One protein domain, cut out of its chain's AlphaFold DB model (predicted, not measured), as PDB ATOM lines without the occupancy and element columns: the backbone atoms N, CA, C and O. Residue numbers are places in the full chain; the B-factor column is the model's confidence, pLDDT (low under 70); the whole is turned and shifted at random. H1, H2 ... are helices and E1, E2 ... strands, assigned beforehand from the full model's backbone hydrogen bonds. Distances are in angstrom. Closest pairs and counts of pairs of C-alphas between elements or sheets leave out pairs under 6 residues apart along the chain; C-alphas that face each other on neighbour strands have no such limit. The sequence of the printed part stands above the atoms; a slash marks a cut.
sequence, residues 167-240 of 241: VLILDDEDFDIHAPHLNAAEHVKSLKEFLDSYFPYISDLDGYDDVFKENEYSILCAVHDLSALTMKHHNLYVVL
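What this domain is: This is residues 167 to 240 of the 241 residues of the protein "Predicted kinase" of Colwellia chukchiensis (UniProt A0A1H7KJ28). Three helices, H1, H3 and H4, stand side by side with their centres in a triangle, and a very small sheet of two strands packs along H4 with its strand E2, while E1 lies beyond E2. The short H2 makes the turn between H1 and H3, and residues 170 to 183 swing in a wide loop from E1 to H1. The printed part has 74 residues, with four named helices and two named strands in the order E1, H1, H2, H3, H4, E2; the sheet's order is E1, E2, parallel, and the class is mostly helix. The whole is compact, with a radius of gyration of the C-alphas of 11.2 A, and rounded, with spans of 33 by 26 by 19 A.

How they stand to each other: E1, residues 167 to 169, and E2, residues 236 to 239, are parallel neighbours at 27 degrees, with N 168 and O 237 as well as N 239 and O 168 within hydrogen-bond range, each pair at 2.8 A. H1, residues 184 to 198, touches H2, residues 200 to 203, only at the corner, with its residues 195 to 196 alone; the closest C-alphas, of Asp 196 and Ser 203, are 5.5 A apart. With residues 188 to 192 alone, H1 only just touches H3, residues 208 to 214, with 3 pairs of C-alphas within 8 A, the closest those of Val 188 and Phe 212 at 6.9 A; they run opposite ways at a shallow tilt of 2 degrees. H3 and H4, residues 219 to 234, form a helical hairpin at a shallow tilt of 28 degrees, the C-alphas of Val 211 and Ala 222 coming closest at 5.8 A; H4 touches H3 with residues 222 to 229 alone. With residues 219 to 222 alone H4 touches H1, the same way at a shallow tilt of 30 degrees; the closest C-alphas, of Val 188 and Ile 219, are 5.1 A apart. The closest C-alphas of H4 and E2, those of Ser 227 and Val 238, are 4.6 A apart, while E1 and H4 are apart. E1, the four helices and E2 make a strand-helix-strand unit, two parallel neighbour strands with helices between them in the chain. In H1 and H4 every O i to N i+4 pair is within hydrogen-bond range, in H3 2 of 3; H2 is too short for such a pair.

Where its parts are: E1 begins at C-alpha 167, (39.837, 16.452, 31.836). H1 measures 21.3 A from its first C-alpha, at (26.330, 19.891, 12.228), to its last. H2 has 4 residues, and H3 is 10.5 A long. H4 measures 20.9 A, and E2, 9.8 A long, ends at C-alpha 239, (35.408, 15.269, 26.413).

The domain as a whole: The C-alphas farthest apart, of His 181 and Lys 232, are 33.5 A apart. The printed part has no cut. The link from E1 to H1, 14 residues, is long; the other four are tight. The mean pLDDT of the printed part is 90.6, and no printed residue is under 70.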
ATOM      1  N   VAL A 167      40.960  16.711  32.740       81.38
ATOM      2  CA  VAL A 167      39.837  16.452  31.836       81.38
ATOM      3  C   VAL A 167      39.016  17.733  31.741       81.38
ATOM      4  O   VAL A 167      38.587  18.266  32.764       81.38
ATOM      5  N   LEU A 168      38.838  18.238  30.525       85.19
ATOM      6  CA  LEU A 168      37.885  19.291  30.202       85.19
ATOM      7  C   LEU A 168      36.618  18.617  29.681       85.19
ATOM      8  O   LEU A 168      36.599  18.120  28.557       85.19
ATOM      9  N   ILE A 169      35.591  18.584  30.519       87.19
ATOM     10  CA  ILE A 169      34.246  18.163  30.135       87.19
ATOM     11  C   ILE A 169      33.537  19.425  29.648       87.19
ATOM     12  O   ILE A 169      33.354  20.350  30.431       87.19
ATOM     13  N   LEU A 170      33.194  19.488  28.364       87.50
ATOM     14  CA  LEU A 170      32.615  20.694  27.759       87.50
ATOM     15  C   LEU A 170      31.251  21.048  28.376       87.50
ATOM     16  O   LEU A 170      30.991  22.216  28.655       87.50
ATOM     17  N   ASP A 171      30.432  20.040  28.666       85.00
ATOM     18  CA  ASP A 171      29.122  20.173  29.307       85.00
ATOM     19  C   ASP A 171      29.199  20.795  30.710       85.00
ATOM     20  O   ASP A 171      28.358  21.616  31.072       85.00
ATOM     21  N   ASP A 172      30.238  20.457  31.486       84.38
ATOM     22  CA  ASP A 172      30.474  21.019  32.825       84.38
ATOM     23  C   ASP A 172      30.887  22.501  32.767       84.38
ATOM     24  O   ASP A 172      30.886  23.192  33.786       84.38
ATOM     25  N   GLU A 173      31.267  22.984  31.585       83.44
ATOM     26  CA  GLU A 173      31.678  24.363  31.325       83.44
ATOM     27  C   GLU A 173      30.604  25.135  30.534       83.44
ATOM     28  O   GLU A 173      30.908  26.124  29.869       83.44
ATOM     29  N   ASP A 174      29.345  24.692  30.625       84.50
ATOM     30  CA  ASP A 174      28.159  25.327  30.037       84.50
ATOM     31  C   ASP A 174      28.133  25.359  28.491       84.50
ATOM     32  O   ASP A 174      27.426  26.174  27.888       84.50
ATOM     33  N   PHE A 175      28.870  24.470  27.815       86.81
ATOM     34  CA  PHE A 175      28.755  24.321  26.363       86.81
ATOM     35  C   PHE A 175      27.489  23.526  25.988       86.81
ATOM     36  O   PHE A 175      27.350  22.357  26.339       86.81
ATOM     37  N   ASP A 176      26.560  24.146  25.246       85.31
ATOM     38  CA  ASP A 176      25.315  23.492  24.813       85.31
ATOM     39  C   ASP A 176      25.537  22.590  23.588       85.31
ATOM     40  O   ASP A 176      25.451  23.006  22.427       85.31
ATOM     41  N   ILE A 177      25.783  21.313  23.865       79.75
ATOM     42  CA  ILE A 177      25.980  20.267  22.859       79.75
ATOM     43  C   ILE A 177      24.694  19.876  22.126       79.75
ATOM     44  O   ILE A 177      24.746  19.268  21.055       79.75
ATOM     45  N   HIS A 178      23.534  20.192  22.701       81.81
ATOM     46  CA  HIS A 178      22.229  19.738  22.234       81.81
ATOM     47  C   HIS A 178      21.410  20.847  21.587       81.81
ATOM     48  O   HIS A 178      20.259  20.585  21.238       81.81
ATOM     49  N   ALA A 179      21.994  22.036  21.407       84.00
ATOM     50  CA  ALA A 179      21.396  23.214  20.794       84.00
ATOM     51  C   ALA A 179      20.563  22.842  19.548       84.00
ATOM     52  O   ALA A 179      21.090  22.751  18.439       84.00
ATOM     53  N   PRO A 180      19.233  22.659  19.681       79.88
ATOM     54  CA  PRO A 180      18.443  21.892  18.708       79.88
ATOM     55  C   PRO A 180      18.185  22.658  17.405       79.88
ATOM     56  O   PRO A 180      17.530  22.162  16.491       79.88
ATOM     57  N   HIS A 181      18.652  23.902  17.355       86.00
ATOM     58  CA  HIS A 181      18.529  24.824  16.242       86.00
ATOM     59  C   HIS A 181      19.788  24.864  15.371       86.00
ATOM     60  O   HIS A 181      19.743  25.491  14.316       86.00
ATOM     61  N   LEU A 182      20.880  24.221  15.796       89.69
ATOM     62  CA  LEU A 182      22.134  24.200  15.057       89.69
ATOM     63  C   LEU A 182      22.216  22.954  14.170       89.69
ATOM     64  O   LEU A 182      21.867  21.840  14.562       89.69
ATOM     65  N   ASN A 183      22.702  23.138  12.949       91.69
ATOM     66  CA  ASN A 183      23.144  22.038  12.104       91.69
ATOM     67  C   ASN A 183      24.561  21.574  12.496       91.69
ATOM     68  O   ASN A 183      25.234  22.179  13.328       91.69
ATOM     69  N   ALA A 184      25.039  20.488  11.881       90.06
ATOM     70  CA  ALA A 184      26.330  19.891  12.228       90.06
ATOM     71  C   ALA A 184      27.521  20.865  12.109       90.06
ATOM     72  O   ALA A 184      28.384  20.871  12.984       90.06
ATOM     73  N   ALA A 185      27.548  21.712  11.075       93.31
ATOM     74  CA  ALA A 185      28.613  22.698  10.896       93.31
ATOM     75  C   ALA A 185      28.502  23.865  11.880       93.31
ATOM     76  O   ALA A 185      29.504  24.354  12.401       93.31
ATOM     77  N   GLU A 186      27.276  24.280  12.193       94.38
ATOM     78  CA  GLU A 186      27.022  25.300  13.207       94.38
ATOM     79  C   GLU A 186      27.434  24.830  14.609       94.38
ATOM     80  O   GLU A 186      27.989  25.620  15.368       94.38
ATOM     81  N   HIS A 187      27.256  23.546  14.933       92.75
ATOM     82  CA  HIS A 187      27.761  22.960  16.178       92.75
ATOM     83  C   HIS A 187      29.293  22.993  16.268       92.75
ATOM     84  O   HIS A 187      29.835  23.387  17.300       92.75
ATOM     85  N   VAL A 188      30.002  22.624  15.195       95.06
ATOM     86  CA  VAL A 188      31.477  22.678  15.148       95.06
ATOM     87  C   VAL A 188      31.971  24.120  15.277       95.06
ATOM     88  O   VAL A 188      32.904  24.394  16.031       95.06
ATOM     89  N   LYS A 189      31.308  25.061  14.597       95.12
ATOM     90  CA  LYS A 189      31.612  26.491  14.706       95.12
ATOM     91  C   LYS A 189      31.369  27.024  16.121       95.12
ATOM     92  O   LYS A 189      32.227  27.724  16.646       95.12
ATOM     93  N   SER A 190      30.243  26.663  16.735       94.12
ATOM     94  CA  SER A 190      29.902  27.038  18.112       94.12
ATOM     95  C   SER A 190      30.949  26.525  19.107       94.12
ATOM     96  O   SER A 190      31.415  27.283  19.955       94.12
ATOM     97  N   LEU A 191      31.404  25.272  18.954       94.69
ATOM     98  CA  LEU A 191      32.493  24.716  19.765       94.69
ATOM     99  C   LEU A 191      33.783  25.530  19.620       94.69
ATOM    100  O   LEU A 191      34.429  25.841  20.621       94.69
ATOM    101  N   LYS A 192      34.154  25.893  18.388       96.25
ATOM    102  CA  LYS A 192      35.332  26.731  18.143       96.25
ATOM    103  C   LYS A 192      35.201  28.088  18.836       96.25
ATOM    104  O   LYS A 192      36.084  28.472  19.590       96.25
ATOM    105  N   GLU A 193      34.080  28.779  18.633       94.81
ATOM    106  CA  GLU A 193      33.811  30.093  19.235       94.81
ATOM    107  C   GLU A 193      33.832  30.041  20.773       94.81
ATOM    108  O   GLU A 193      34.375  30.941  21.421       94.81
ATOM    109  N   PHE A 194      33.292  28.970  21.360       93.38
ATOM    110  CA  PHE A 194      33.351  28.711  22.796       93.38
ATOM    111  C   PHE A 194      34.799  28.549  23.280       93.38
ATOM    112  O   PHE A 194      35.230  29.240  24.205       93.38
ATOM    113  N   LEU A 195      35.589  27.695  22.630       93.38
ATOM    114  CA  LEU A 195      36.987  27.468  23.003       93.38
ATOM    115  C   LEU A 195      37.853  28.719  22.815       93.38
ATOM    116  O   LEU A 195      38.628  29.045  23.709       93.38
ATOM    117  N   ASP A 196      37.672  29.456  21.720       91.94
ATOM    118  CA  ASP A 196      38.355  30.730  21.470       91.94
ATOM    119  C   ASP A 196      38.062  31.755  22.584       91.94
ATOM    120  O   ASP A 196      38.941  32.521  22.984       91.94
ATOM    121  N   SER A 197      36.832  31.758  23.108       88.81
ATOM    122  CA  SER A 197      36.384  32.721  24.120       88.81
ATOM    123  C   SER A 197      36.825  32.354  25.537       88.81
ATOM    124  O   SER A 197      37.247  33.223  26.303       88.81
ATOM    125  N   TYR A 198      36.707  31.077  25.904       83.81
ATOM    126  CA  TYR A 198      36.867  30.619  27.287       83.81
ATOM    127  C   TYR A 198      38.195  29.898  27.540       83.81
ATOM    128  O   TYR A 198      38.666  29.848  28.679       83.81
ATOM    129  N   PHE A 199      38.841  29.391  26.489       87.31
ATOM    130  CA  PHE A 199      40.046  28.567  26.569       87.31
ATOM    131  C   PHE A 199      41.121  29.020  25.565       87.31
ATOM    132  O   PHE A 199      41.601  28.205  24.774       87.31
ATOM    133  N   PRO A 200      41.584  30.285  25.622       84.50
ATOM    134  CA  PRO A 200      42.526  30.830  24.638       84.50
ATOM    135  C   PRO A 200      43.854  30.056  24.556       84.50
ATOM    136  O   PRO A 200      44.473  29.956  23.507       84.50
ATOM    137  N   TYR A 201      44.275  29.410  25.648       81.44
ATOM    138  CA  TYR A 201      45.475  28.565  25.656       81.44
ATOM    139  C   TYR A 201      45.335  27.277  24.819       81.44
ATOM    140  O   TYR A 201      46.343  26.633  24.517       81.44
ATOM    141  N   ILE A 202      44.102  26.864  24.499       90.19
ATOM    142  CA  ILE A 202      43.804  25.777  23.562       90.19
ATOM    143  C   ILE A 202      43.803  26.322  22.133       90.19
ATOM    144  O   ILE A 202      44.380  25.682  21.258       90.19
ATOM    145  N   SER A 203      43.200  27.492  21.899       91.56
ATOM    146  CA  SER A 203      43.136  28.086  20.558       91.56
ATOM    147  C   SER A 203      44.484  28.595  20.039       91.56
ATOM    148  O   SER A 203      44.715  28.596  18.834       91.56
ATOM    149  N   ASP A 204      45.417  28.918  20.935       90.81
ATOM    150  CA  ASP A 204      46.799  29.281  20.596       90.81
ATOM    151  C   ASP A 204      47.680  28.075  20.186       90.81
ATOM    152  O   ASP A 204      48.873  28.238  19.904       90.81
ATOM    153  N   LEU A 205      47.146  26.846  20.187       91.75
ATOM    154  CA  LEU A 205      47.909  25.652  19.820       91.75
ATOM    155  C   LEU A 205      48.164  25.560  18.313       91.75
ATOM    156  O   LEU A 205      47.270  25.728  17.488       91.75
ATOM    157  N   ASP A 206      49.393  25.180  17.958       94.56
ATOM    158  CA  ASP A 206      49.742  24.836  16.580       94.56
ATOM    159  C   ASP A 206      48.910  23.631  16.105       94.56
ATOM    160  O   ASP A 206      48.921  22.578  16.747       94.56
ATOM    161  N   GLY A 207      48.175  23.799  15.004       95.25
ATOM    162  CA  GLY A 207      47.206  22.823  14.489       95.25
ATOM    163  C   GLY A 207      45.776  22.962  15.031       95.25
ATOM    164  O   GLY A 207      44.917  22.181  14.633       95.25
ATOM    165  N   TYR A 208      45.482  23.943  15.897       97.19
ATOM    166  CA  TYR A 208      44.125  24.165  16.416       97.19
ATOM    167  C   TYR A 208      43.104  24.431  15.303       97.19
ATOM    168  O   TYR A 208      42.082  23.756  15.233       97.19
ATOM    169  N   ASP A 209      43.385  25.370  14.395       97.56
ATOM    170  CA  ASP A 209      42.458  25.697  13.302       97.56
ATOM    171  C   ASP A 209      42.266  24.526  12.321       97.56
ATOM    172  O   ASP A 209      41.175  24.357  11.764       97.56
ATOM    173  N   ASP A 210      43.292  23.688  12.137       97.69
ATOM    174  CA  ASP A 210      43.218  22.510  11.269       97.69
ATOM    175  C   ASP A 210      42.201  21.490  11.800       97.69
ATOM    176  O   ASP A 210      41.427  20.951  11.010       97.69
ATOM    177  N   VAL A 211      42.096  21.315  13.127       97.56
ATOM    178  CA  VAL A 211      41.088  20.437  13.753       97.56
ATOM    179  C   VAL A 211      39.675  20.787  13.284       97.56
ATOM    180  O   VAL A 211      38.916  19.897  12.901       97.56
ATOM    181  N   PHE A 212      39.309  22.072  13.279       97.44
ATOM    182  CA  PHE A 212      37.958  22.505  12.895       97.44
ATOM    183  C   PHE A 212      37.746  22.502  11.385       97.44
ATOM    184  O   PHE A 212      36.634  22.261  10.920       97.44
ATOM    185  N   LYS A 213      38.806  22.744  10.611       96.19
ATOM    186  CA  LYS A 213      38.757  22.696   9.151       96.19
ATOM    187  C   LYS A 213      38.584  21.269   8.628       96.19
ATOM    188  O   LYS A 213      37.839  21.057   7.676       96.19
ATOM    189  N   GLU A 214      39.266  20.300   9.230       97.06
ATOM    190  CA  GLU A 214      39.188  18.888   8.837       97.06
ATOM    191  C   GLU A 214      37.887  18.225   9.311       97.06
ATOM    192  O   GLU A 214      37.383  17.310   8.657       97.06
ATOM    193  N   ASN A 215      37.297  18.737  10.395       96.06
ATOM    194  CA  ASN A 215      36.105  18.179  11.034       96.06
ATOM    195  C   ASN A 215      34.868  19.086  10.940       96.06
ATOM    196  O   ASN A 215      34.007  19.037  11.817       96.06
ATOM    197  N   GLU A 216      34.744  19.876   9.865       95.62
ATOM    198  CA  GLU A 216      33.719  20.927   9.701       95.62
ATOM    199  C   GLU A 216      32.277  20.449   9.966       95.62
ATOM    200  O   GLU A 216      31.446  21.237  10.393       95.62
ATOM    201  N   TYR A 217      31.971  19.161   9.775       94.94
ATOM    202  CA  TYR A 217      30.618  18.599   9.922       94.94
ATOM    203  C   TYR A 217      30.499  17.523  11.011       94.94
ATOM    204  O   TYR A 217      29.500  16.802  11.049       94.94
ATOM    205  N   SER A 218      31.502  17.362  11.878       95.31
ATOM    206  CA  SER A 218      31.482  16.340  12.930       95.31
ATOM    207  C   SER A 218      32.067  16.867  14.231       95.31
ATOM    208  O   SER A 218      33.278  16.845  14.440       95.31
ATOM    209  N   ILE A 219      31.185  17.271  15.151       93.38
ATOM    210  CA  ILE A 219      31.600  17.726  16.482       93.38
ATOM    211  C   ILE A 219      32.358  16.638  17.252       93.38
ATOM    212  O   ILE A 219      33.345  16.933  17.912       93.38
ATOM    213  N   LEU A 220      31.961  15.369  17.116       93.69
ATOM    214  CA  LEU A 220      32.633  14.256  17.789       93.69
ATOM    215  C   LEU A 220      34.062  14.056  17.272       93.69
ATOM    216  O   LEU A 220      34.967  13.827  18.071       93.69
ATOM    217  N   CYS A 221      34.275  14.162  15.957       95.88
ATOM    218  CA  CYS A 221      35.619  14.067  15.389       95.88
ATOM    219  C   CYS A 221      36.460  15.297  15.756       95.88
ATOM    220  O   CYS A 221      37.601  15.137  16.174       95.88
ATOM    221  N   ALA A 222      35.868  16.498  15.727       96.25
ATOM    222  CA  ALA A 222      36.535  17.716  16.181       96.25
ATOM    223  C   ALA A 222      36.984  17.600  17.649       96.25
ATOM    224  O   ALA A 222      38.136  17.883  17.954       96.25
ATOM    225  N   VAL A 223      36.120  17.124  18.553       95.81
ATOM    226  CA  VAL A 223      36.462  16.909  19.973       95.81
ATOM    227  C   VAL A 223      37.543  15.844  20.136       95.81
ATOM    228  O   VAL A 223      38.452  16.024  20.942       95.81
ATOM    229  N   HIS A 224      37.476  14.747  19.380       96.38
ATOM    230  CA  HIS A 224      38.493  13.699  19.420       96.38
ATOM    231  C   HIS A 224      39.879  14.233  19.023       96.38
ATOM    232  O   HIS A 224      40.850  14.047  19.760       96.38
ATOM    233  N   ASP A 225      39.968  14.929  17.891       96.88
ATOM    234  CA  ASP A 225      41.237  15.443  17.372       96.88
ATOM    235  C   ASP A 225      41.757  16.603  18.222       96.88
ATOM    236  O   ASP A 225      42.957  16.684  18.498       96.88
ATOM    237  N   LEU A 226      40.850  17.434  18.743       96.25
ATOM    238  CA  LEU A 226      41.174  18.442  19.743       96.25
ATOM    239  C   LEU A 226      41.756  17.798  21.002       96.25
ATOM    240  O   LEU A 226      42.784  18.254  21.487       96.25
ATOM    241  N   SER A 227      41.146  16.722  21.506       94.38
ATOM    242  CA  SER A 227      41.636  15.992  22.679       94.38
ATOM    243  C   SER A 227      43.031  15.411  22.435       94.38
ATOM    244  O   SER A 227      43.917  15.533  23.281       94.38
ATOM    245  N   ALA A 228      43.288  14.853  21.247       94.44
ATOM    246  CA  ALA A 228      44.622  14.387  20.869       94.44
ATOM    247  C   ALA A 228      45.649  15.535  20.832       94.44
ATOM    248  O   ALA A 228      46.771  15.387  21.339       94.44
ATOM    249  N   LEU A 229      45.264  16.690  20.283       94.75
ATOM    250  CA  LEU A 229      46.095  17.890  20.229       94.75
ATOM    251  C   LEU A 229      46.404  18.422  21.638       94.75
ATOM    252  O   LEU A 229      47.569  18.609  21.999       94.75
ATOM    253  N   THR A 230      45.389  18.610  22.479       90.69
ATOM    254  CA  THR A 230      45.555  19.136  23.839       90.69
ATOM    255  C   THR A 230      46.282  18.156  24.755       90.69
ATOM    256  O   THR A 230      47.045  18.586  25.621       90.69
ATOM    257  N   MET A 231      46.145  16.844  24.544       88.12
ATOM    258  CA  MET A 231      46.921  15.839  25.274       88.12
ATOM    259  C   MET A 231      48.413  15.957  24.974       88.12
ATOM    260  O   MET A 231      49.232  15.900  25.892       88.12
ATOM    261  N   LYS A 232      48.776  16.170  23.706       87.31
ATOM    262  CA  LYS A 232      50.172  16.323  23.282       87.31
ATOM    263  C   LYS A 232      50.830  17.577  23.867       87.31
ATOM    264  O   LYS A 232      52.012  17.528  24.201       87.31
ATOM    265  N   HIS A 233      50.097  18.687  23.961       82.94
ATOM    266  CA  HIS A 233      50.669  19.981  24.347       82.94
ATOM    267  C   HIS A 233      50.503  20.317  25.832       82.94
ATOM    268  O   HIS A 233      51.432  20.841  26.445       82.94
ATOM    269  N   HIS A 234      49.352  19.983  26.415       79.50
ATOM    270  CA  HIS A 234      48.958  20.425  27.757       79.50
ATOM    271  C   HIS A 234      48.651  19.272  28.715       79.50
ATOM    272  O   HIS A 234      48.355  19.521  29.883       79.50
ATOM    273  N   ASN A 235      48.742  18.015  28.255       81.38
ATOM    274  CA  ASN A 235      48.294  16.837  29.007       81.38
ATOM    275  C   ASN A 235      46.820  16.976  29.449       81.38
ATOM    276  O   ASN A 235      46.463  16.685  30.594       81.38
ATOM    277  N   LEU A 236      45.989  17.493  28.538       84.94
ATOM    278  CA  LEU A 236      44.568  17.766  28.730       84.94
ATOM    279  C   LEU A 236      43.731  16.896  27.796       84.94
ATOM    280  O   LEU A 236      43.914  16.955  26.582       84.94
ATOM    281  N   TYR A 237      42.781  16.159  28.357       89.81
ATOM    282  CA  TYR A 237      41.798  15.394  27.607       89.81
ATOM    283  C   TYR A 237      40.504  16.205  27.483       89.81
ATOM    284  O   TYR A 237      39.943  16.612  28.500       89.81
ATOM    285  N   VAL A 238      40.028  16.442  26.263       90.50
ATOM    286  CA  VAL A 238      38.741  17.117  26.023       90.50
ATOM    287  C   VAL A 238      37.667  16.062  25.785       90.50
ATOM    288  O   VAL A 238      37.879  15.114  25.026       90.50
ATOM    289  N   VAL A 239      36.533  16.206  26.464       90.38
ATOM    290  CA  VAL A 239      35.408  15.269  26.413       90.38
ATOM    291  C   VAL A 239      34.114  16.039  26.191       90.38
ATOM    292  O   VAL A 239      33.874  17.071  26.813       90.38
ATOM    293  N   LEU A 240      33.285  15.486  25.314       87.81
ATOM    294  CA  LEU A 240      31.865  15.791  25.183       87.81
ATOM    295  C   LEU A 240      31.115  14.675  25.926       87.81
ATOM    296  O   LEU A 240      31.429  13.507  25.661       87.81
TER     297      LEU A 240